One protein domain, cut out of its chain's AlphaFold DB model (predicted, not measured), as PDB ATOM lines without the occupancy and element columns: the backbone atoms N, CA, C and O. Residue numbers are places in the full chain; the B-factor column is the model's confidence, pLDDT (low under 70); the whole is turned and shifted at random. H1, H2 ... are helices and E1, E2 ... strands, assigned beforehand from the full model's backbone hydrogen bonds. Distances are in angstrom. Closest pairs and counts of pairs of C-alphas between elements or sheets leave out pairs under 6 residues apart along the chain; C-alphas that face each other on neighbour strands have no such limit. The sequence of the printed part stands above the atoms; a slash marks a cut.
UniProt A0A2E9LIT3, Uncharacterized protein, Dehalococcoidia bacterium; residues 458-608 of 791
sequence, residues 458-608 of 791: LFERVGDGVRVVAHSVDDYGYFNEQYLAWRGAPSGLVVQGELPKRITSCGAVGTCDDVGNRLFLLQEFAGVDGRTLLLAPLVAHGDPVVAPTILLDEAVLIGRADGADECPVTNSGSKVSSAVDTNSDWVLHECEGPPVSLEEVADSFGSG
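What this domain is: This is residues 458 to 608 of the 791 residues of an uncharacterized protein of Dehalococcoidia bacterium (UniProt A0A2E9LIT3). One strongly twisted sheet of seven strands, curled like part of a barrel, makes the body, with H3 covering part of one face, over E5 and E6. Two small sheets, E3 with E4 and E7 with E11, sit so that E4 and E7 come near the last residue of E6, while H1 and H2 only graze the large sheet. The printed part has 151 residues with three named helices and eleven named strands, in the order H1 E1 H2 E2 E3 E4 E5 E6 E7 E8 E9 E10 E11 H3; the large sheet runs E2 E1 E5 E6 E8 E10 E9 and is mixed. The class is mixed, helices and strands, with under half of the residues in named elements. The whole is compact, with a radius of gyration of the C-alphas of 14.9 A, and rounded, spanning 40 by 35 by 26 A.

How they stand to each other: H1, residues 458 to 461, only grazes the large sheet; its closest C-alphas with E8, residues 556 to 560, are those of Leu 458 and Val 556, 7.0 A apart. E1, residues 466 to 470, H2, residues 481 to 486, and E2, residues 494 to 496, form a strand-helix-strand unit, two parallel neighbour strands with a helix between, with a right-handed crossover; N 468 and O 494 are within hydrogen-bond range at 2.9 A. H2 is only just on the sheet, with 5 pairs of C-alphas within 10 A. In the hairpin of E3, residues 504 to 506, and E4, residues 510 to 512, N 506 and O 510 are 2.8 A apart. E5, residues 518 to 526, is parallel to E1, with N 520 and O 467 at 2.9 A, and forms a hairpin with E6, residues 531 to 537, with N 523 and O 534 at 2.9 A. E6 and E8 are antiparallel, with N 533 and O 558 at 2.9 A. E10, residues 586 to 590, is antiparallel to E8, with N 557 and O 589 at 2.9 A, and forms a hairpin with E9, residues 580 to 583, with N 580 and O 588 at 3.0 A. E7, residues 549 to 551, and E11, residues 595 to 597, are antiparallel, with N 550 and O 596 at 2.9 A. H3, residues 598 to 607, makes two layers with the large sheet, a helix on one face, at a height over the sheet of 10.0 A; it lies over E5 and, only just, with 3 C-alphas, over E6. Every O i to N i+4 pair is within hydrogen-bond range in H2 and H3; H1 is too short for one, and its one O i to N i+3 pair is not within range.

Where its parts are: H1 begins at C-alpha 458, (162.939, 184.793, 137.060). E5 is 26.3 A long, E6 20.0 A and H3 14.1 A, ending at C-alpha 607, (151.983, 182.118, 159.355).

The domain as a whole: The C-alphas farthest apart, those of Gln 482 and Ser 572, are 42.6 A apart. The printed part has no cut; the links E6 to E7 and E8 to E9 are long. Mean pLDDT of the printed part is 78.7, and 34 residues are under 70, among them residues 568 to 584.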
ATOM      1  N   LEU A 458     162.763 184.086 135.778       88.50
ATOM      2  CA  LEU A 458     162.939 184.793 137.060       88.50
ATOM      3  C   LEU A 458     164.067 185.836 136.972       88.50
ATOM      4  O   LEU A 458     163.913 186.973 137.412       88.50
ATOM      5  N   PHE A 459     165.182 185.468 136.337       88.38
ATOM      6  CA  PHE A 459     166.344 186.344 136.186       88.38
ATOM      7  C   PHE A 459     166.207 187.391 135.076       88.38
ATOM      8  O   PHE A 459     166.867 188.422 135.154       88.38
ATOM      9  N   GLU A 460     165.334 187.196 134.080       84.38
ATOM     10  CA  GLU A 460     165.113 188.190 133.013       84.38
ATOM     11  C   GLU A 460     164.573 189.516 133.566       84.38
ATOM     12  O   GLU A 460     164.777 190.576 132.975       84.38
ATOM     13  N   ARG A 461     163.908 189.469 134.726       78.44
ATOM     14  CA  ARG A 461     163.289 190.637 135.365       78.44
ATOM     15  C   ARG A 461     164.273 191.551 136.084       78.44
ATOM     16  O   ARG A 461     163.948 192.702 136.345       78.44
ATOM     17  N   VAL A 462     165.472 191.057 136.363       78.94
ATOM     18  CA  VAL A 462     166.480 191.766 137.153       78.94
ATOM     19  C   VAL A 462     167.345 192.706 136.295       78.94
ATOM     20  O   VAL A 462     167.882 193.689 136.804       78.94
ATOM     21  N   GLY A 463     167.404 192.478 134.977       73.31
ATOM     22  CA  GLY A 463     168.187 193.279 134.031       73.31
ATOM     23  C   GLY A 463     169.690 192.964 134.032       73.31
ATOM     24  O   GLY A 463     170.182 192.163 134.824       73.31
ATOM     25  N   ASP A 464     170.428 193.587 133.108       75.88
ATOM     26  CA  ASP A 464     171.878 193.396 132.966       75.88
ATOM     27  C   ASP A 464     172.671 194.126 134.070       75.88
ATOM     28  O   ASP A 464     172.278 195.197 134.536       75.88
ATOM     29  N   GLY A 465     173.849 193.599 134.430       76.06
ATOM     30  CA  GLY A 465     174.780 194.270 135.354       76.06
ATOM     31  C   GLY A 465     174.386 194.167 136.831       76.06
ATOM     32  O   GLY A 465     174.604 195.098 137.610       76.06
ATOM     33  N   VAL A 466     173.797 193.037 137.216       84.06
ATOM     34  CA  VAL A 466     173.300 192.789 138.569       84.06
ATOM     35  C   VAL A 466     174.032 191.622 139.223       84.06
ATOM     36  O   VAL A 466     174.390 190.643 138.565       84.06
ATOM     37  N   ARG A 467     174.233 191.710 140.544       88.06
ATOM     38  CA  ARG A 467     174.652 190.563 141.353       88.06
ATOM     39  C   ARG A 467     173.510 190.041 142.199       88.06
ATOM     40  O   ARG A 467     172.841 190.803 142.893       88.06
ATOM     41  N   VAL A 468     173.365 188.727 142.202       87.56
ATOM     42  CA  VAL A 468     172.417 188.018 143.051       87.56
ATOM     43  C   VAL A 468     173.183 187.342 144.178       87.56
ATOM     44  O   VAL A 468     174.169 186.640 143.966       87.56
ATOM     45  N   VAL A 469     172.737 187.568 145.401       85.69
ATOM     46  CA  VAL A 469     173.225 186.888 146.591       85.69
ATOM     47  C   VAL A 469     172.239 185.771 146.899       85.69
ATOM     48  O   VAL A 469     171.111 186.042 147.293       85.69
ATOM     49  N   ALA A 470     172.649 184.526 146.675       83.00
ATOM     50  CA  ALA A 470     171.833 183.341 146.908       83.00
ATOM     51  C   ALA A 470     172.293 182.657 148.196       83.00
ATOM     52  O   ALA A 470     173.191 181.814 148.186       83.00
ATOM     53  N   HIS A 471     171.706 183.047 149.324       71.00
ATOM     54  CA  HIS A 471     172.057 182.459 150.610       71.00
ATOM     55  C   HIS A 471     171.250 181.177 150.833       71.00
ATOM     56  O   HIS A 471     170.027 181.210 150.772       71.00
ATOM     57  N   SER A 472     171.906 180.042 151.105       67.69
ATOM     58  CA  SER A 472     171.268 178.740 151.415       67.69
ATOM     59  C   SER A 472     170.376 178.106 150.328       67.69
ATOM     60  O   SER A 472     169.800 177.045 150.554       67.69
ATOM     61  N   VAL A 473     170.275 178.715 149.141       68.00
ATOM     62  CA  VAL A 473     169.459 178.191 148.028       68.00
ATOM     63  C   VAL A 473     170.263 177.248 147.119       68.00
ATOM     64  O   VAL A 473     169.695 176.354 146.494       68.00
ATOM     65  N   ASP A 474     171.592 177.413 147.059       68.44
ATOM     66  CA  ASP A 474     172.451 176.741 146.074       68.44
ATOM     67  C   ASP A 474     173.332 175.615 146.631       68.44
ATOM     68  O   ASP A 474     174.471 175.428 146.204       68.44
ATOM     69  N   ASP A 475     172.812 174.809 147.557       72.75
ATOM     70  CA  ASP A 475     173.545 173.637 148.076       72.75
ATOM     71  C   ASP A 475     173.945 172.638 146.965       72.75
ATOM     72  O   ASP A 475     174.796 171.769 147.163       72.75
ATOM     73  N   TYR A 476     173.326 172.752 145.786       76.94
ATOM     74  CA  TYR A 476     173.492 171.856 144.643       76.94
ATOM     75  C   TYR A 476     174.254 172.480 143.464       76.94
ATOM     76  O   TYR A 476     174.483 171.797 142.465       76.94
ATOM     77  N   GLY A 477     174.661 173.747 143.564       83.31
ATOM     78  CA  GLY A 477     175.454 174.424 142.541       83.31
ATOM     79  C   GLY A 477     174.725 174.660 141.215       83.31
ATOM     80  O   GLY A 477     175.389 174.692 140.187       83.31
ATOM     81  N   TYR A 478     173.392 174.756 141.192       85.31
ATOM     82  CA  TYR A 478     172.613 175.089 139.990       85.31
ATOM     83  C   TYR A 478     172.618 176.591 139.678       85.31
ATOM     84  O   TYR A 478     172.427 176.967 138.521       85.31
ATOM     85  N   PHE A 479     172.866 177.453 140.666       86.56
ATOM     86  CA  PHE A 479     172.995 178.894 140.451       86.56
ATOM     87  C   PHE A 479     174.438 179.296 140.128       86.56
ATOM     88  O   PHE A 479     175.001 180.207 140.729       86.56
ATOM     89  N   ASN A 480     175.042 178.638 139.138       88.12
ATOM     90  CA  ASN A 480     176.312 179.076 138.565       88.12
ATOM     91  C   ASN A 480     176.098 179.796 137.227       88.12
ATOM     92  O   ASN A 480     175.132 179.550 136.504       88.12
ATOM     93  N   GLU A 481     177.036 180.683 136.894       87.06
ATOM     94  CA  GLU A 481     176.979 181.523 135.694       87.06
ATOM     95  C   GLU A 481     176.848 180.695 134.405       87.06
ATOM     96  O   GLU A 481     176.052 181.046 133.534       87.06
ATOM     97  N   GLN A 482     177.563 179.565 134.304       90.69
ATOM     98  CA  GLN A 482     177.536 178.716 133.110       90.69
ATOM     99  C   GLN A 482     176.140 178.131 132.872       90.69
ATOM    100  O   GLN A 482     175.602 178.221 131.767       90.69
ATOM    101  N   TYR A 483     175.544 177.549 133.914       91.31
ATOM    102  CA  TYR A 483     174.236 176.904 133.845       91.31
ATOM    103  C   TYR A 483     173.115 177.904 133.580       91.31
ATOM    104  O   TYR A 483     172.271 177.668 132.712       91.31
ATOM    105  N   LEU A 484     173.140 179.045 134.271       90.62
ATOM    106  CA  LEU A 484     172.156 180.110 134.094       90.62
ATOM    107  C   LEU A 484     172.219 180.696 132.679       90.62
ATOM    108  O   LEU A 484     171.185 180.790 132.014       90.62
ATOM    109  N   ALA A 485     173.415 181.012 132.174       89.38
ATOM    110  CA  ALA A 485     173.586 181.529 130.816       89.38
ATOM    111  C   ALA A 485     173.122 180.521 129.751       89.38
ATOM    112  O   ALA A 485     172.441 180.896 128.796       89.38
ATOM    113  N   TRP A 486     173.437 179.232 129.923       92.00
ATOM    114  CA  TRP A 486     173.002 178.174 129.006       92.00
ATOM    115  C   TRP A 486     171.476 178.029 128.946       92.00
ATOM    116  O   TRP A 486     170.916 177.769 127.879       92.00
ATOM    117  N   ARG A 487     170.794 178.246 130.073       89.75
ATOM    118  CA  ARG A 487     169.329 178.258 130.159       89.75
ATOM    119  C   ARG A 487     168.676 179.555 129.672       89.75
ATOM    120  O   ARG A 487     167.454 179.611 129.610       89.75
ATOM    121  N   GLY A 488     169.462 180.559 129.285       86.94
ATOM    122  CA  GLY A 488     168.960 181.821 128.738       86.94
ATOM    123  C   GLY A 488     168.819 182.954 129.753       86.94
ATOM    124  O   GLY A 488     168.202 183.963 129.426       86.94
ATOM    125  N   ALA A 489     169.396 182.834 130.953       86.56
ATOM    126  CA  ALA A 489     169.458 183.956 131.887       86.56
ATOM    127  C   ALA A 489     170.275 185.137 131.303       86.56
ATOM    128  O   ALA A 489     171.136 184.922 130.438       86.56
ATOM    129  N   PRO A 490     170.050 186.380 131.777       85.44
ATOM    130  CA  PRO A 490     170.778 187.554 131.298       85.44
ATOM    131  C   PRO A 490     172.297 187.433 131.434       85.44
ATOM    132  O   PRO A 490     172.826 186.857 132.388       85.44
ATOM    133  N   SER A 491     173.017 188.029 130.484       80.69
ATOM    134  CA  SER A 491     174.479 188.041 130.495       80.69
ATOM    135  C   SER A 491     175.033 188.906 131.629       80.69
ATOM    136  O   SER A 491     174.542 190.005 131.878       80.69
ATOM    137  N   GLY A 492     176.108 188.447 132.278       79.69
ATOM    138  CA  GLY A 492     176.756 189.185 133.369       79.69
ATOM    139  C   GLY A 492     176.058 189.052 134.725       79.69
ATOM    140  O   GLY A 492     176.409 189.780 135.654       79.69
ATOM    141  N   LEU A 493     175.097 188.132 134.849       85.62
ATOM    142  CA  LEU A 493     174.521 187.730 136.124       85.62
ATOM    143  C   LEU A 493     175.577 187.001 136.963       85.62
ATOM    144  O   LEU A 493     175.999 185.896 136.626       85.62
ATOM    145  N   VAL A 494     175.972 187.602 138.082       86.25
ATOM    146  CA  VAL A 494     176.884 186.965 139.040       86.25
ATOM    147  C   VAL A 494     176.087 186.521 140.253       86.25
ATOM    148  O   VAL A 494     175.582 187.365 140.997       86.25
ATOM    149  N   VAL A 495     176.003 185.208 140.472       87.38
ATOM    150  CA  VAL A 495     175.422 184.640 141.691       87.38
ATOM    151  C   VAL A 495     176.528 184.271 142.673       87.38
ATOM    152  O   VAL A 495     177.535 183.672 142.301       87.38
ATOM    153  N   GLN A 496     176.363 184.657 143.933       88.38
ATOM    154  CA  GLN A 496     177.331 184.400 145.000       88.38
ATOM    155  C   GLN A 496     176.614 184.029 146.301       88.38
ATOM    156  O   GLN A 496     175.527 184.529 146.580       88.38
ATOM    157  N   GLY A 497     177.227 183.168 147.116       84.56
ATOM    158  CA  GLY A 497     176.629 182.703 148.377       84.56
ATOM    159  C   GLY A 497     176.718 183.696 149.544       84.56
ATOM    160  O   GLY A 497     176.037 183.529 150.554       84.56
ATOM    161  N   GLU A 498     177.551 184.734 149.415       85.44
ATOM    162  CA  GLU A 498     177.811 185.724 150.464       85.44
ATOM    163  C   GLU A 498     177.679 187.156 149.936       85.44
ATOM    164  O   GLU A 498     177.971 187.449 148.771       85.44
ATOM    165  N   LEU A 499     177.280 188.071 150.823       85.56
ATOM    166  CA  LEU A 499     177.286 189.504 150.544       85.56
ATOM    167  C   LEU A 499     178.720 190.004 150.280       85.56
ATOM    168  O   LEU A 499     179.660 189.590 150.968       85.56
ATOM    169  N   PRO A 500     178.925 190.941 149.332       86.31
ATOM    170  CA  PRO A 500     180.220 191.584 149.151       86.31
ATOM    171  C   PRO A 500     180.708 192.243 150.444       86.31
ATOM    172  O   PRO A 500     179.950 192.889 151.159       86.31
ATOM    173  N   LYS A 501     182.020 192.186 150.702       85.38
ATOM    174  CA  LYS A 501     182.634 192.837 151.881       85.38
ATOM    175  C   LYS A 501     182.458 194.356 151.907       85.38
ATOM    176  O   LYS A 501     182.653 194.982 152.946       85.38
ATOM    177  N   ARG A 502     182.210 194.958 150.746       84.56
ATOM    178  CA  ARG A 502     181.963 196.386 150.584       84.56
ATOM    179  C   ARG A 502     180.686 196.546 149.794       84.56
ATOM    180  O   ARG A 502     180.618 196.136 148.640       84.56
ATOM    181  N   ILE A 503     179.718 197.157 150.444       87.00
ATOM    182  CA  ILE A 503     178.436 197.519 149.869       87.00
ATOM    183  C   ILE A 503     178.256 199.019 150.042       87.00
ATOM    184  O   ILE A 503     178.735 199.608 151.015       87.00
ATOM    185  N   THR A 504     177.612 199.651 149.074       85.69
ATOM    186  CA  THR A 504     177.313 201.082 149.105       85.69
ATOM    187  C   THR A 504     175.879 201.317 148.661       85.69
ATOM    188  O   THR A 504     175.301 200.496 147.953       85.69
ATOM    189  N   SER A 505     175.287 202.431 149.084       82.50
ATOM    190  CA  SER A 505     173.983 202.844 148.567       82.50
ATOM    191  C   SER A 505     174.124 203.274 147.109       82.50
ATOM    192  O   SER A 505     175.044 204.021 146.769       82.50
ATOM    193  N   CYS A 506     173.194 202.854 146.260       82.44
ATOM    194  CA  CYS A 506     173.098 203.291 144.876       82.44
ATOM    195  C   CYS A 506     171.646 203.589 144.494       82.44
ATOM    196  O   CYS A 506     170.719 202.837 144.793       82.44
ATOM    197  N   GLY A 507     171.443 204.727 143.830       79.44
ATOM    198  CA  GLY A 507     170.100 205.273 143.643       79.44
ATOM    199  C   GLY A 507     169.473 205.725 144.967       79.44
ATOM    200  O   GLY A 507     170.179 205.980 145.940       79.44
ATOM    201  N   ALA A 508     168.143 205.850 144.983       73.06
ATOM    202  CA  ALA A 508     167.407 206.370 146.138       73.06
ATOM    203  C   ALA A 508     167.308 205.370 147.305       73.06
ATOM    204  O   ALA A 508     167.342 205.785 148.459       73.06
ATOM    205  N   VAL A 509     167.183 204.070 147.002       80.00
ATOM    206  CA  VAL A 509     166.926 203.017 148.006       80.00
ATOM    207  C   VAL A 509     167.756 201.741 147.818       80.00
ATOM    208  O   VAL A 509     167.733 200.877 148.687       80.00
ATOM    209  N   GLY A 510     168.491 201.588 146.713       84.69
ATOM    210  CA  GLY A 510     169.170 200.334 146.371       84.69
ATOM    211  C   GLY A 510     170.541 200.165 147.026       84.69
ATOM    212  O   GLY A 510     171.227 201.136 147.336       84.69
ATOM    213  N   THR A 511     170.969 198.913 147.173       88.06
ATOM    214  CA  THR A 511     172.344 198.553 147.552       88.06
ATOM    215  C   THR A 511     173.129 198.088 146.331       88.06
ATOM    216  O   THR A 511     172.617 197.316 145.521       88.06
ATOM    217  N   CYS A 512     174.383 198.519 146.220       90.31
ATOM    218  CA  CYS A 512     175.325 198.092 145.196       90.31
ATOM    219  C   CYS A 512     176.626 197.549 145.792       90.31
ATOM    220  O   CYS A 512     176.992 197.864 146.928       90.31
ATOM    221  N   ASP A 513     177.348 196.761 144.999       89.75
ATOM    222  CA  ASP A 513     178.731 196.373 145.286       89.75
ATOM    223  C   ASP A 513     179.719 197.551 145.119       89.75
ATOM    224  O   ASP A 513     179.342 198.703 144.888       89.75
ATOM    225  N   ASP A 514     181.017 197.269 145.238       88.00
ATOM    226  CA  ASP A 514     182.104 198.236 145.070       88.00
ATOM    227  C   ASP A 514     182.337 198.696 143.619       88.00
ATOM    228  O   ASP A 514     183.053 199.673 143.392       88.00
ATOM    229  N   VAL A 515     181.730 198.015 142.645       88.06
ATOM    230  CA  VAL A 515     181.797 198.324 141.209       88.06
ATOM    231  C   VAL A 515     180.527 199.056 140.739       88.06
ATOM    232  O   VAL A 515     180.481 199.551 139.615       88.06
ATOM    233  N   GLY A 516     179.525 199.201 141.611       88.00
ATOM    234  CA  GLY A 516     178.254 199.862 141.324       88.00
ATOM    235  C   GLY A 516     177.178 198.941 140.738       88.00
ATOM    236  O   GLY A 516     176.173 199.447 140.246       88.00
ATOM    237  N   ASN A 517     177.360 197.618 140.786       89.81
ATOM    238  CA  ASN A 517     176.327 196.659 140.390       89.81
ATOM    239  C   ASN A 517     175.291 196.540 141.502       89.81
ATOM    240  O   ASN A 517     175.656 196.333 142.663       89.81
ATOM    241  N   ARG A 518     174.006 196.624 141.149       90.31
ATOM    242  CA  ARG A 518     172.908 196.472 142.109       90.31
ATOM    243  C   ARG A 518     172.920 195.065 142.705       90.31
ATOM    244  O   ARG A 518     173.267 194.104 142.019       90.31
ATOM    245  N   LEU A 519     172.565 194.955 143.980       91.88
ATOM    246  CA  LEU A 519     172.478 193.687 144.693       91.88
ATOM    247  C   LEU A 519     171.025 193.242 144.818       91.88
ATOM    248  O   LEU A 519     170.163 194.010 145.244       91.88
ATOM    249  N   PHE A 520     170.785 191.981 144.489       93.12
ATOM    250  CA  PHE A 520     169.528 191.286 144.718       93.12
ATOM    251  C   PHE A 520     169.768 190.129 145.677       93.12
ATOM    252  O   PHE A 520     170.840 189.530 145.679       93.12
ATOM    253  N   LEU A 521     168.770 189.822 146.488       91.88
ATOM    254  CA  LEU A 521     168.730 188.657 147.345       91.88
ATOM    255  C   LEU A 521     167.840 187.602 146.691       91.88
ATOM    256  O   LEU A 521     166.709 187.898 146.312       91.88
ATOM    257  N   LEU A 522     168.361 186.385 146.587       92.62
ATOM    258  CA  LEU A 522     167.602 185.196 146.238       92.62
ATOM    259  C   LEU A 522     167.440 184.348 147.498       92.62
ATOM    260  O   LEU A 522     168.431 183.853 148.038       92.62
ATOM    261  N   GLN A 523     166.201 184.196 147.958       90.75
ATOM    262  CA  GLN A 523     165.871 183.486 149.190       90.75
ATOM    263  C   GLN A 523     164.776 182.454 148.936       90.75
ATOM    264  O   GLN A 523     163.766 182.739 148.292       90.75
ATOM    265  N   GLU A 524     164.976 181.252 149.469       90.19
ATOM    266  CA  GLU A 524     163.954 180.209 149.509       90.19
ATOM    267  C   GLU A 524     163.160 180.304 150.815       90.19
ATOM    268  O   GLU A 524     163.748 180.450 151.891       90.19
ATOM    269  N   PHE A 525     161.839 180.162 150.715       86.94
ATOM    270  CA  PHE A 525     160.935 180.041 151.852       86.94
ATOM    271  C   PHE A 525     160.200 178.703 151.802       86.94
ATOM    272  O   PHE A 525     159.820 178.217 150.736       86.94
ATOM    273  N   ALA A 526     160.008 178.099 152.972       82.88
ATOM    274  CA  ALA A 526     159.130 176.950 153.147       82.88
ATOM    275  C   ALA A 526     157.818 177.453 153.766       82.88
ATOM    276  O   ALA A 526     157.771 177.725 154.965       82.88
ATOM    277  N   GLY A 527     156.797 177.625 152.929       72.50
ATOM    278  CA  GLY A 527     155.448 178.005 153.334       72.50
ATOM    279  C   GLY A 527     154.580 176.794 153.683       72.50
ATOM    280  O   GLY A 527     155.014 175.638 153.618       72.50
ATOM    281  N   VAL A 528     153.327 177.062 154.049       69.19
ATOM    282  CA  VAL A 528     152.329 176.023 154.372       69.19
ATOM    283  C   VAL A 528     151.975 175.187 153.137       69.19
ATOM    284  O   VAL A 528     151.782 173.974 153.247       69.19
ATOM    285  N   ASP A 529     151.947 175.830 151.969       67.88
ATOM    286  CA  ASP A 529     151.474 175.246 150.714       67.88
ATOM    287  C   ASP A 529     152.610 174.783 149.777       67.88
ATOM    288  O   ASP A 529     152.369 174.171 148.732       67.88
ATOM    289  N   GLY A 530     153.872 174.987 150.169       79.81
ATOM    290  CA  GLY A 530     155.031 174.501 149.428       79.81
ATOM    291  C   GLY A 530     156.292 175.330 149.637       79.81
ATOM    292  O   GLY A 530     156.425 176.090 150.589       79.81
ATOM    293  N   ARG A 531     157.255 175.152 148.731       86.00
ATOM    294  CA  ARG A 531     158.469 175.972 148.671       86.00
ATOM    295  C   ARG A 531     158.277 177.085 147.650       86.00
ATOM    296  O   ARG A 531     157.792 176.822 146.546       86.00
ATOM    297  N   THR A 532     158.699 178.289 148.005       88.56
ATOM    298  CA  THR A 532     158.695 179.457 147.125       88.56
ATOM    299  C   THR A 532     160.089 180.062 147.049       88.56
ATOM    300  O   THR A 532     160.901 179.936 147.970       88.56
ATOM    301  N   LEU A 533     160.395 180.684 145.915       90.88
ATOM    302  CA  LEU A 533     161.665 181.355 145.683       90.88
ATOM    303  C   LEU A 533     161.405 182.834 145.414       90.88
ATOM    304  O   LEU A 533     160.682 183.175 144.478       90.88
ATOM    305  N   LEU A 534     161.995 183.694 146.238       91.19
ATOM    306  CA  LEU A 534     161.891 185.143 146.139       91.19
ATOM    307  C   LEU A 534     163.204 185.715 145.620       91.19
ATOM    308  O   LEU A 534     164.265 185.459 146.192       91.19
ATOM    309  N   LEU A 535     163.118 186.538 144.584       92.94
ATOM    310  CA  LEU A 535     164.211 187.357 144.087       92.94
ATOM    311  C   LEU A 535     163.838 188.824 144.272       92.94
ATOM    312  O   LEU A 535     162.898 189.296 143.641       92.94
ATOM    313  N   ALA A 536     164.554 189.542 145.134       92.06
ATOM    314  CA  ALA A 536     164.220 190.925 145.473       92.06
ATOM    315  C   ALA A 536     165.471 191.811 145.582       92.06
ATOM    316  O   ALA A 536     166.514 191.333 146.030       92.06
ATOM    317  N   PRO A 537     165.416 193.105 145.217       91.56
ATOM    318  CA  PRO A 537     166.549 194.004 145.390       91.56
ATOM    319  C   PRO A 537     166.808 194.273 146.871       91.56
ATOM    320  O   PRO A 537     165.878 194.533 147.636       91.56
ATOM    321  N   LEU A 538     168.085 194.296 147.253       90.56
ATOM    322  CA  LEU A 538     168.502 194.699 148.591       90.56
ATOM    323  C   LEU A 538     168.442 196.214 148.743       90.56
ATOM    324  O   LEU A 538     168.934 196.978 147.902       90.56
ATOM    325  N   VAL A 539     167.897 196.638 149.871       85.44
ATOM    326  CA  VAL A 539     167.749 198.038 150.241       85.44
ATOM    327  C   VAL A 539     168.934 198.488 151.088       85.44
ATOM    328  O   VAL A 539     169.417 197.736 151.933       85.44
ATOM    329  N   ALA A 540     169.413 199.714 150.861       69.00
ATOM    330  CA  ALA A 540     170.548 200.291 151.581       69.00
ATOM    331  C   ALA A 540     170.163 200.682 153.016       69.00
ATOM    332  O   ALA A 540     169.999 201.862 153.336       69.00
ATOM    333  N   HIS A 541     169.985 199.680 153.876       63.53
ATOM    334  CA  HIS A 541     169.496 199.877 155.229       63.53
ATOM    335  C   HIS A 541     169.971 198.798 156.213       63.53
ATOM    336  O   HIS A 541     169.962 197.612 155.892       63.53
ATOM    337  N   GLY A 542     170.367 199.225 157.416       61.44
ATOM    338  CA  GLY A 542     170.828 198.337 158.487       61.44
ATOM    339  C   GLY A 542     172.137 197.595 158.185       61.44
ATOM    340  O   GLY A 542     172.879 197.945 157.266       61.44
ATOM    341  N   ASP A 543     172.435 196.579 158.999       64.25
ATOM    342  CA  ASP A 543     173.428 195.558 158.658       64.25
ATOM    343  C   ASP A 543     172.714 194.468 157.838       64.25
ATOM    344  O   ASP A 543     171.937 193.691 158.409       64.25
ATOM    345  N   PRO A 544     172.949 194.381 156.516       62.25
ATOM    346  CA  PRO A 544     172.247 193.428 155.658       62.25
ATOM    347  C   PRO A 544     172.616 191.973 155.952       62.25
ATOM    348  O   PRO A 544     172.000 191.070 155.397       62.25
ATOM    349  N   VAL A 545     173.607 191.733 156.814       66.50
ATOM    350  CA  VAL A 545     173.942 190.395 157.308       66.50
ATOM    351  C   VAL A 545     172.987 189.954 158.421       66.50
ATOM    352  O   VAL A 545     172.757 188.759 158.581       66.50
ATOM    353  N   VAL A 546     172.437 190.894 159.198       66.25
ATOM    354  CA  VAL A 546     171.625 190.588 160.389       66.25
ATOM    355  C   VAL A 546     170.133 190.631 160.081       66.25
ATOM    356  O   VAL A 546     169.410 189.732 160.493       66.25
ATOM    357  N   ALA A 547     169.680 191.655 159.356       70.50
ATOM    358  CA  ALA A 547     168.271 191.851 159.019       70.50
ATOM    359  C   ALA A 547     168.157 192.525 157.638       70.50
ATOM    360  O   ALA A 547     167.949 193.738 157.549       70.50
ATOM    361  N   PRO A 548     168.367 191.775 156.539       83.00
ATOM    362  CA  PRO A 548     168.291 192.342 155.200       83.00
ATOM    363  C   PRO A 548     166.894 192.906 154.934       83.00
ATOM    364  O   PRO A 548     165.877 192.257 155.170       83.00
ATOM    365  N   THR A 549     166.863 194.129 154.419       86.75
ATOM    366  CA  THR A 549     165.648 194.781 153.926       86.75
ATOM    367  C   THR A 549     165.585 194.633 152.415       86.75
ATOM    368  O   THR A 549     166.596 194.819 151.727       86.75
ATOM    369  N   ILE A 550     164.404 194.329 151.892       88.56
ATOM    370  CA  ILE A 550     164.166 194.153 150.461       88.56
ATOM    371  C   ILE A 550     163.107 195.127 149.948       88.56
ATOM    372  O   ILE A 550     162.273 195.620 150.706       88.56
ATOM    373  N   LEU A 551     163.146 195.407 148.647       88.25
ATOM    374  CA  LEU A 551     162.158 196.242 147.968       88.25
ATOM    375  C   LEU A 551     161.116 195.368 147.259       88.25
ATOM    376  O   LEU A 551     161.467 194.646 146.329       88.25
ATOM    377  N   LEU A 552     159.846 195.444 147.667       85.06
ATOM    378  CA  LEU A 552     158.806 194.558 147.130       85.06
ATOM    379  C   LEU A 552     158.341 194.906 145.718       85.06
ATOM    380  O   LEU A 552     158.082 193.982 144.962       85.06
ATOM    381  N   ASP A 553     158.294 196.183 145.334       83.75
ATOM    382  CA  ASP A 553     157.856 196.614 143.987       83.75
ATOM    383  C   ASP A 553     158.676 196.035 142.822       83.75
ATOM    384  O   ASP A 553     158.262 196.070 141.666       83.75
ATOM    385  N   GLU A 554     159.878 195.549 143.112       85.81
ATOM    386  CA  GLU A 554     160.761 194.908 142.138       85.81
ATOM    387  C   GLU A 554     161.043 193.447 142.509       85.81
ATOM    388  O   GLU A 554     161.926 192.809 141.931       85.81
ATOM    389  N   ALA A 555     160.331 192.925 143.509       88.69
ATOM    390  CA  ALA A 555     160.467 191.552 143.932       88.69
ATOM    391  C   ALA A 555     159.618 190.636 143.051       88.69
ATOM    392  O   ALA A 555     158.475 190.933 142.693       88.69
ATOM    393  N   VAL A 556     160.198 189.488 142.728       89.25
ATOM    394  CA  VAL A 556     159.549 188.437 141.960       89.25
ATOM    395  C   VAL A 556     159.550 187.169 142.791       89.25
ATOM    396  O   VAL A 556     160.586 186.755 143.312       89.25
ATOM    397  N   LEU A 557     158.382 186.556 142.904       88.62
ATOM    398  CA  LEU A 557     158.160 185.322 143.635       88.62
ATOM    399  C   LEU A 557     157.772 184.221 142.650       88.62
ATOM    400  O   LEU A 557     156.976 184.452 141.743       88.62
ATOM    401  N   ILE A 558     158.295 183.014 142.827       88.31
ATOM    402  CA  ILE A 558     157.824 181.834 142.100       88.31
ATOM    403  C   ILE A 558     157.482 180.701 143.066       88.31
ATOM    404  O   ILE A 558     158.234 180.409 143.998       88.31
ATOM    405  N   GLY A 559     156.337 180.064 142.827       86.94
ATOM    406  CA  GLY A 559     155.802 178.957 143.619       86.94
ATOM    407  C   GLY A 559     154.932 178.026 142.773       86.94
ATOM    408  O   GLY A 559     154.694 178.283 141.589       86.94
ATOM    409  N   ARG A 560     154.481 176.907 143.351       82.62
ATOM    410  CA  ARG A 560     153.613 175.961 142.631       82.62
ATOM    411  C   ARG A 560     152.210 176.525 142.440       82.62
ATOM    412  O   ARG A 560     151.662 177.103 143.360       82.62
ATOM    413  N   ALA A 561     151.572 176.272 141.302       76.19
ATOM    414  CA  ALA A 561     150.239 176.802 140.994       76.19
ATOM    415  C   ALA A 561     149.129 176.372 141.980       76.19
ATOM    416  O   ALA A 561     148.152 177.095 142.163       76.19
ATOM    417  N   ASP A 562     149.253 175.188 142.589       69.19
ATOM    418  CA  ASP A 562     148.285 174.609 143.531       69.19
ATOM    419  C   ASP A 562     148.432 175.113 144.975       69.19
ATOM    420  O   ASP A 562     147.593 174.785 145.815       69.19
ATOM    421  N   GLY A 563     149.461 175.920 145.238       60.59
ATOM    422  CA  GLY A 563     149.852 176.372 146.568       60.59
ATOM    423  C   GLY A 563     150.734 177.619 146.546       60.59
ATOM    424  O   GLY A 563     151.610 177.770 147.390       60.59
ATOM    425  N   ALA A 564     150.595 178.459 145.517       55.84
ATOM    426  CA  ALA A 564     151.400 179.660 145.394       55.84
ATOM    427  C   ALA A 564     150.896 180.650 146.434       55.84
ATOM    428  O   ALA A 564     149.822 181.234 146.270       55.84
ATOM    429  N   ASP A 565     151.679 180.815 147.495       61.91
ATOM    430  CA  ASP A 565     151.532 181.936 148.402       61.91
ATOM    431  C   ASP A 565     151.578 183.223 147.560       61.91
ATOM    432  O   ASP A 565     152.526 183.462 146.805       61.91
ATOM    433  N   GLU A 566     150.517 184.028 147.630       69.38
ATOM    434  CA  GLU A 566     150.518 185.357 147.022       69.38
ATOM    435  C   GLU A 566     151.599 186.217 147.691       69.38
ATOM    436  O   GLU A 566     152.020 185.951 148.820       69.38
ATOM    437  N   CYS A 567     152.062 187.268 147.005       72.00
ATOM    438  CA  CYS A 567     153.024 188.183 147.608       72.00
ATOM    439  C   CYS A 567     152.507 188.668 148.978       72.00
ATOM    440  O   CYS A 567     151.348 189.081 149.080       72.00
ATOM    441  N   PRO A 568     153.354 188.658 150.021       63.34
ATOM    442  CA  PRO A 568     152.934 188.737 151.423       63.34
ATOM    443  C   PRO A 568     152.345 190.093 151.857       63.34
ATOM    444  O   PRO A 568     152.061 190.299 153.032       63.34
ATOM    445  N   VAL A 569     152.108 191.030 150.933       61.25
ATOM    446  CA  VAL A 569     151.503 192.338 151.209       61.25
ATOM    447  C   VAL A 569     150.186 192.459 150.457       61.25
ATOM    448  O   VAL A 569     150.132 192.920 149.322       61.25
ATOM    449  N   THR A 570     149.084 192.090 151.106       50.41
ATOM    450  CA  THR A 570     147.746 192.468 150.636       50.41
ATOM    451  C   THR A 570     147.106 193.412 151.638       50.41
ATOM    452  O   THR A 570     146.382 193.010 152.544       50.41
ATOM    453  N   ASN A 571     147.351 194.710 151.450       44.19
ATOM    454  CA  ASN A 571     146.476 195.729 152.011       44.19
ATOM    455  C   ASN A 571     145.369 196.054 151.000       44.19
ATOM    456  O   ASN A 571     145.605 196.177 149.794       44.19
ATOM    457  N   SER A 572     144.135 196.125 151.492       39.22
ATOM    458  CA  SER A 572     142.891 196.171 150.720       39.22
ATOM    459  C   SER A 572     142.864 197.287 149.662       39.22
ATOM    460  O   SER A 572     142.484 198.417 149.960       39.22
ATOM    461  N   GLY A 573     143.223 196.979 148.412       38.91
ATOM    462  CA  GLY A 573     143.032 197.886 147.273       38.91
ATOM    463  C   GLY A 573     144.127 197.880 146.206       38.91
ATOM    464  O   GLY A 573     143.836 198.301 145.085       38.91
ATOM    465  N   SER A 574     145.337 197.389 146.503       37.97
ATOM    466  CA  SER A 574     146.341 197.140 145.457       37.97
ATOM    467  C   SER A 574     145.940 195.908 144.634       37.97
ATOM    468  O   SER A 574     145.335 194.956 145.136       37.97
ATOM    469  N   LYS A 575     146.158 195.993 143.323       39.25
ATOM    470  CA  LYS A 575     145.716 194.999 142.352       39.25
ATOM    471  C   LYS A 575     146.562 193.740 142.500       39.25
ATOM    472  O   LYS A 575     147.776 193.807 142.455       39.25
ATOM    473  N   VAL A 576     145.857 192.613 142.588       44.59
ATOM    474  CA  VAL A 576     146.265 191.250 142.216       44.59
ATOM    475  C   VAL A 576     147.604 191.219 141.472       44.59
ATOM    476  O   VAL A 576     147.666 191.698 140.336       44.59
ATOM    477  N   SER A 577     148.625 190.613 142.092       52.03
ATOM    478  CA  SER A 577     149.881 190.230 141.434       52.03
ATOM    479  C   SER A 577     149.557 189.663 140.053       52.03
ATOM    480  O   SER A 577     148.756 188.725 139.954       52.03
ATOM    481  N   SER A 578     150.111 190.216 138.975       53.47
ATOM    482  CA  SER A 578     149.884 189.635 137.656       53.47
ATOM    483  C   SER A 578     150.625 188.306 137.578       53.47
ATOM    484  O   SER A 578     151.827 188.278 137.330       53.47
ATOM    485  N   ALA A 579     149.905 187.210 137.813       56.16
ATOM    486  CA  ALA A 579     150.409 185.868 137.586       56.16
ATOM    487  C   ALA A 579     150.797 185.734 136.109       56.16
ATOM    488  O   ALA A 579     149.944 185.825 135.217       56.16
ATOM    489  N   VAL A 580     152.084 185.533 135.849       59.03
ATOM    490  CA  VAL A 580     152.555 185.114 134.533       59.03
ATOM    491  C   VAL A 580     152.551 183.591 134.552       59.03
ATOM    492  O   VAL A 580     153.345 182.967 135.256       59.03
ATOM    493  N   ASP A 581     151.604 182.989 133.831       55.44
ATOM    494  CA  ASP A 581     151.531 181.536 133.665       55.44
ATOM    495  C   ASP A 581     152.732 181.090 132.822       55.44
ATOM    496  O   ASP A 581     152.818 181.392 131.628       55.44
ATOM    497  N   THR A 582     153.705 180.461 133.481       55.75
ATOM    498  CA  THR A 582     154.983 180.073 132.866       55.75
ATOM    499  C   THR A 582     154.967 178.611 132.432       55.75
ATOM    500  O   THR A 582     155.597 178.280 131.431       55.75
ATOM    501  N   ASN A 583     154.204 177.761 133.140       58.81
ATOM    502  CA  ASN A 583     153.833 176.374 132.838       58.81
ATOM    503  C   ASN A 583     152.730 175.923 133.826       58.81
ATOM    504  O   ASN A 583     152.646 176.463 134.923       58.81
ATOM    505  N   SER A 584     151.946 174.879 133.509       60.91
ATOM    506  CA  SER A 584     150.745 174.466 134.281       60.91
ATOM    507  C   SER A 584     150.927 174.218 135.787       60.91
ATOM    508  O   SER A 584     149.929 174.133 136.501       60.91
ATOM    509  N   ASP A 585     152.169 174.068 136.252       78.19
ATOM    510  CA  ASP A 585     152.506 173.649 137.611       78.19
ATOM    511  C   ASP A 585     153.224 174.750 138.423       78.19
ATOM    512  O   ASP A 585     153.278 174.633 139.646       78.19
ATOM    513  N   TRP A 586     153.741 175.817 137.793       83.56
ATOM    514  CA  TRP A 586     154.529 176.878 138.450       83.56
ATOM    515  C   TRP A 586     154.089 178.274 138.002       83.56
ATOM    516  O   TRP A 586     153.921 178.536 136.809       83.56
ATOM    517  N   VAL A 587     153.942 179.190 138.959       84.62
ATOM    518  CA  VAL A 587     153.446 180.549 138.718       84.62
ATOM    519  C   VAL A 587     154.445 181.565 139.237       84.62
ATOM    520  O   VAL A 587     154.928 181.461 140.365       84.62
ATOM    521  N   LEU A 588     154.738 182.552 138.392       85.88
ATOM    522  CA  LEU A 588     155.565 183.698 138.729       85.88
ATOM    523  C   LEU A 588     154.657 184.883 139.078       85.88
ATOM    524  O   LEU A 588     153.785 185.261 138.290       85.88
ATOM    525  N   HIS A 589     154.874 185.455 140.257       84.62
ATOM    526  CA  HIS A 589     154.163 186.600 140.807       84.62
ATOM    527  C   HIS A 589     155.103 187.800 140.892       84.62
ATOM    528  O   HIS A 589     156.226 187.697 141.384       84.62
ATOM    529  N   GLU A 590     154.621 188.945 140.428       84.25
ATOM    530  CA  GLU A 590     155.249 190.238 140.690       84.25
ATOM    531  C   GLU A 590     154.650 190.799 141.978       84.25
ATOM    532  O   GLU A 590     153.425 190.796 142.150       84.25
ATOM    533  N   CYS A 591     155.516 191.226 142.892       82.69
ATOM    534  CA  CYS A 591     155.093 191.833 144.139       82.69
ATOM    535  C   CYS A 591     154.960 193.350 143.982       82.69
ATOM    536  O   CYS A 591     155.664 193.985 143.204       82.69
ATOM    537  N   GLU A 592     154.039 193.928 144.746       78.25
ATOM    538  CA  GLU A 592     153.891 195.372 144.906       78.25
ATOM    539  C   GLU A 592     153.828 195.662 146.405       78.25
ATOM    540  O   GLU A 592     153.127 194.972 147.151       78.25
ATOM    541  N   GLY A 593     154.565 196.666 146.865       77.00
ATOM    542  CA  GLY A 593     154.576 197.028 148.271       77.00
ATOM    543  C   GLY A 593     155.783 197.857 148.707       77.00
ATOM    544  O   GLY A 593     156.773 197.991 147.981       77.00
ATOM    545  N   PRO A 594     155.717 198.401 149.933       79.06
ATOM    546  CA  PRO A 594     156.820 199.156 150.504       79.06
ATOM    547  C   PRO A 594     158.053 198.264 150.744       79.06
ATOM    548  O   PRO A 594     157.961 197.035 150.705       79.06
ATOM    549  N   PRO A 595     159.219 198.865 151.034       82.38
ATOM    550  CA  PRO A 595     160.349 198.135 151.593       82.38
ATOM    551  C   PRO A 595     159.947 197.403 152.879       82.38
ATOM    552  O   PRO A 595     159.300 197.997 153.741       82.38
ATOM    553  N   VAL A 596     160.353 196.142 153.011       82.69
ATOM    554  CA  VAL A 596     160.065 195.293 154.181       82.69
ATOM    555  C   VAL A 596     161.315 194.538 154.609       82.69
ATOM    556  O   VAL A 596     162.224 194.302 153.802       82.69
ATOM    557  N   SER A 597     161.368 194.140 155.875       83.69
ATOM    558  CA  SER A 597     162.421 193.241 156.333       83.69
ATOM    559  C   SER A 597     162.188 191.819 155.804       83.69
ATOM    560  O   SER A 597     161.055 191.374 155.615       83.69
ATOM    561  N   LEU A 598     163.271 191.076 155.567       84.38
ATOM    562  CA  LEU A 598     163.176 189.671 155.163       84.38
ATOM    563  C   LEU A 598     162.545 188.793 156.258       84.38
ATOM    564  O   LEU A 598     161.924 187.785 155.942       84.38
ATOM    565  N   GLU A 599     162.704 189.173 157.530       84.50
ATOM    566  CA  GLU A 599     162.114 188.475 158.678       84.50
ATOM    567  C   GLU A 599     160.583 188.553 158.642       84.50
ATOM    568  O   GLU A 599     159.927 187.522 158.731       84.50
ATOM    569  N   GLU A 600     160.011 189.731 158.379       82.00
ATOM    570  CA  GLU A 600     158.557 189.890 158.223       82.00
ATOM    571  C   GLU A 600     158.008 189.078 157.043       82.00
ATOM    572  O   GLU A 600     156.926 188.499 157.123       82.00
ATOM    573  N   VAL A 601     158.766 189.001 155.947       83.69
ATOM    574  CA  VAL A 601     158.418 188.161 154.794       83.69
ATOM    575  C   VAL A 601     158.451 186.679 155.169       83.69
ATOM    576  O   VAL A 601     157.529 185.941 154.824       83.69
ATOM    577  N   ALA A 602     159.474 186.242 155.908       83.56
ATOM    578  CA  ALA A 602     159.585 184.870 156.393       83.56
ATOM    579  C   ALA A 602     158.432 184.504 157.341       83.56
ATOM    580  O   ALA A 602     157.830 183.438 157.194       83.56
ATOM    581  N   ASP A 603     158.098 185.399 158.271       82.62
ATOM    582  CA  ASP A 603     156.986 185.237 159.206       82.62
ATOM    583  C   ASP A 603     155.643 185.180 158.475       82.62
ATOM    584  O   ASP A 603     154.773 184.385 158.839       82.62
ATOM    585  N   SER A 604     155.479 185.963 157.406       82.00
ATOM    586  CA  SER A 604     154.277 185.931 156.574       82.00
ATOM    587  C   SER A 604     154.108 184.588 155.861       82.00
ATOM    588  O   SER A 604     153.052 183.970 155.991       82.00
ATOM    589  N   PHE A 605     155.151 184.057 155.211       80.44
ATOM    590  CA  PHE A 605     155.092 182.716 154.604       80.44
ATOM    591  C   PHE A 605     154.893 181.601 155.645       80.44
ATOM    592  O   PHE A 605     154.215 180.608 155.380       80.44
ATOM    593  N   GLY A 606     155.459 181.757 156.848       78.50
ATOM    594  CA  GLY A 606     155.316 180.781 157.931       78.50
ATOM    595  C   GLY A 606     153.937 180.781 158.600       78.50
ATOM    596  O   GLY A 606     153.469 179.730 159.044       78.50
ATOM    597  N   SER A 607     153.285 181.944 158.694       77.06
ATOM    598  CA  SER A 607     151.983 182.118 159.355       77.06
ATOM    599  C   SER A 607     150.789 182.101 158.396       77.06
ATOM    600  O   SER A 607     149.673 181.804 158.825       77.06
ATOM    601  N   GLY A 608     151.012 182.414 157.118       71.88
ATOM    602  CA  GLY A 608     149.965 182.696 156.136       71.88
ATOM    603  C   GLY A 608     149.244 184.032 156.369       71.88
ATOM    604  O   GLY A 608     148.246 184.307 155.704       71.88
TER     605      GLY A 608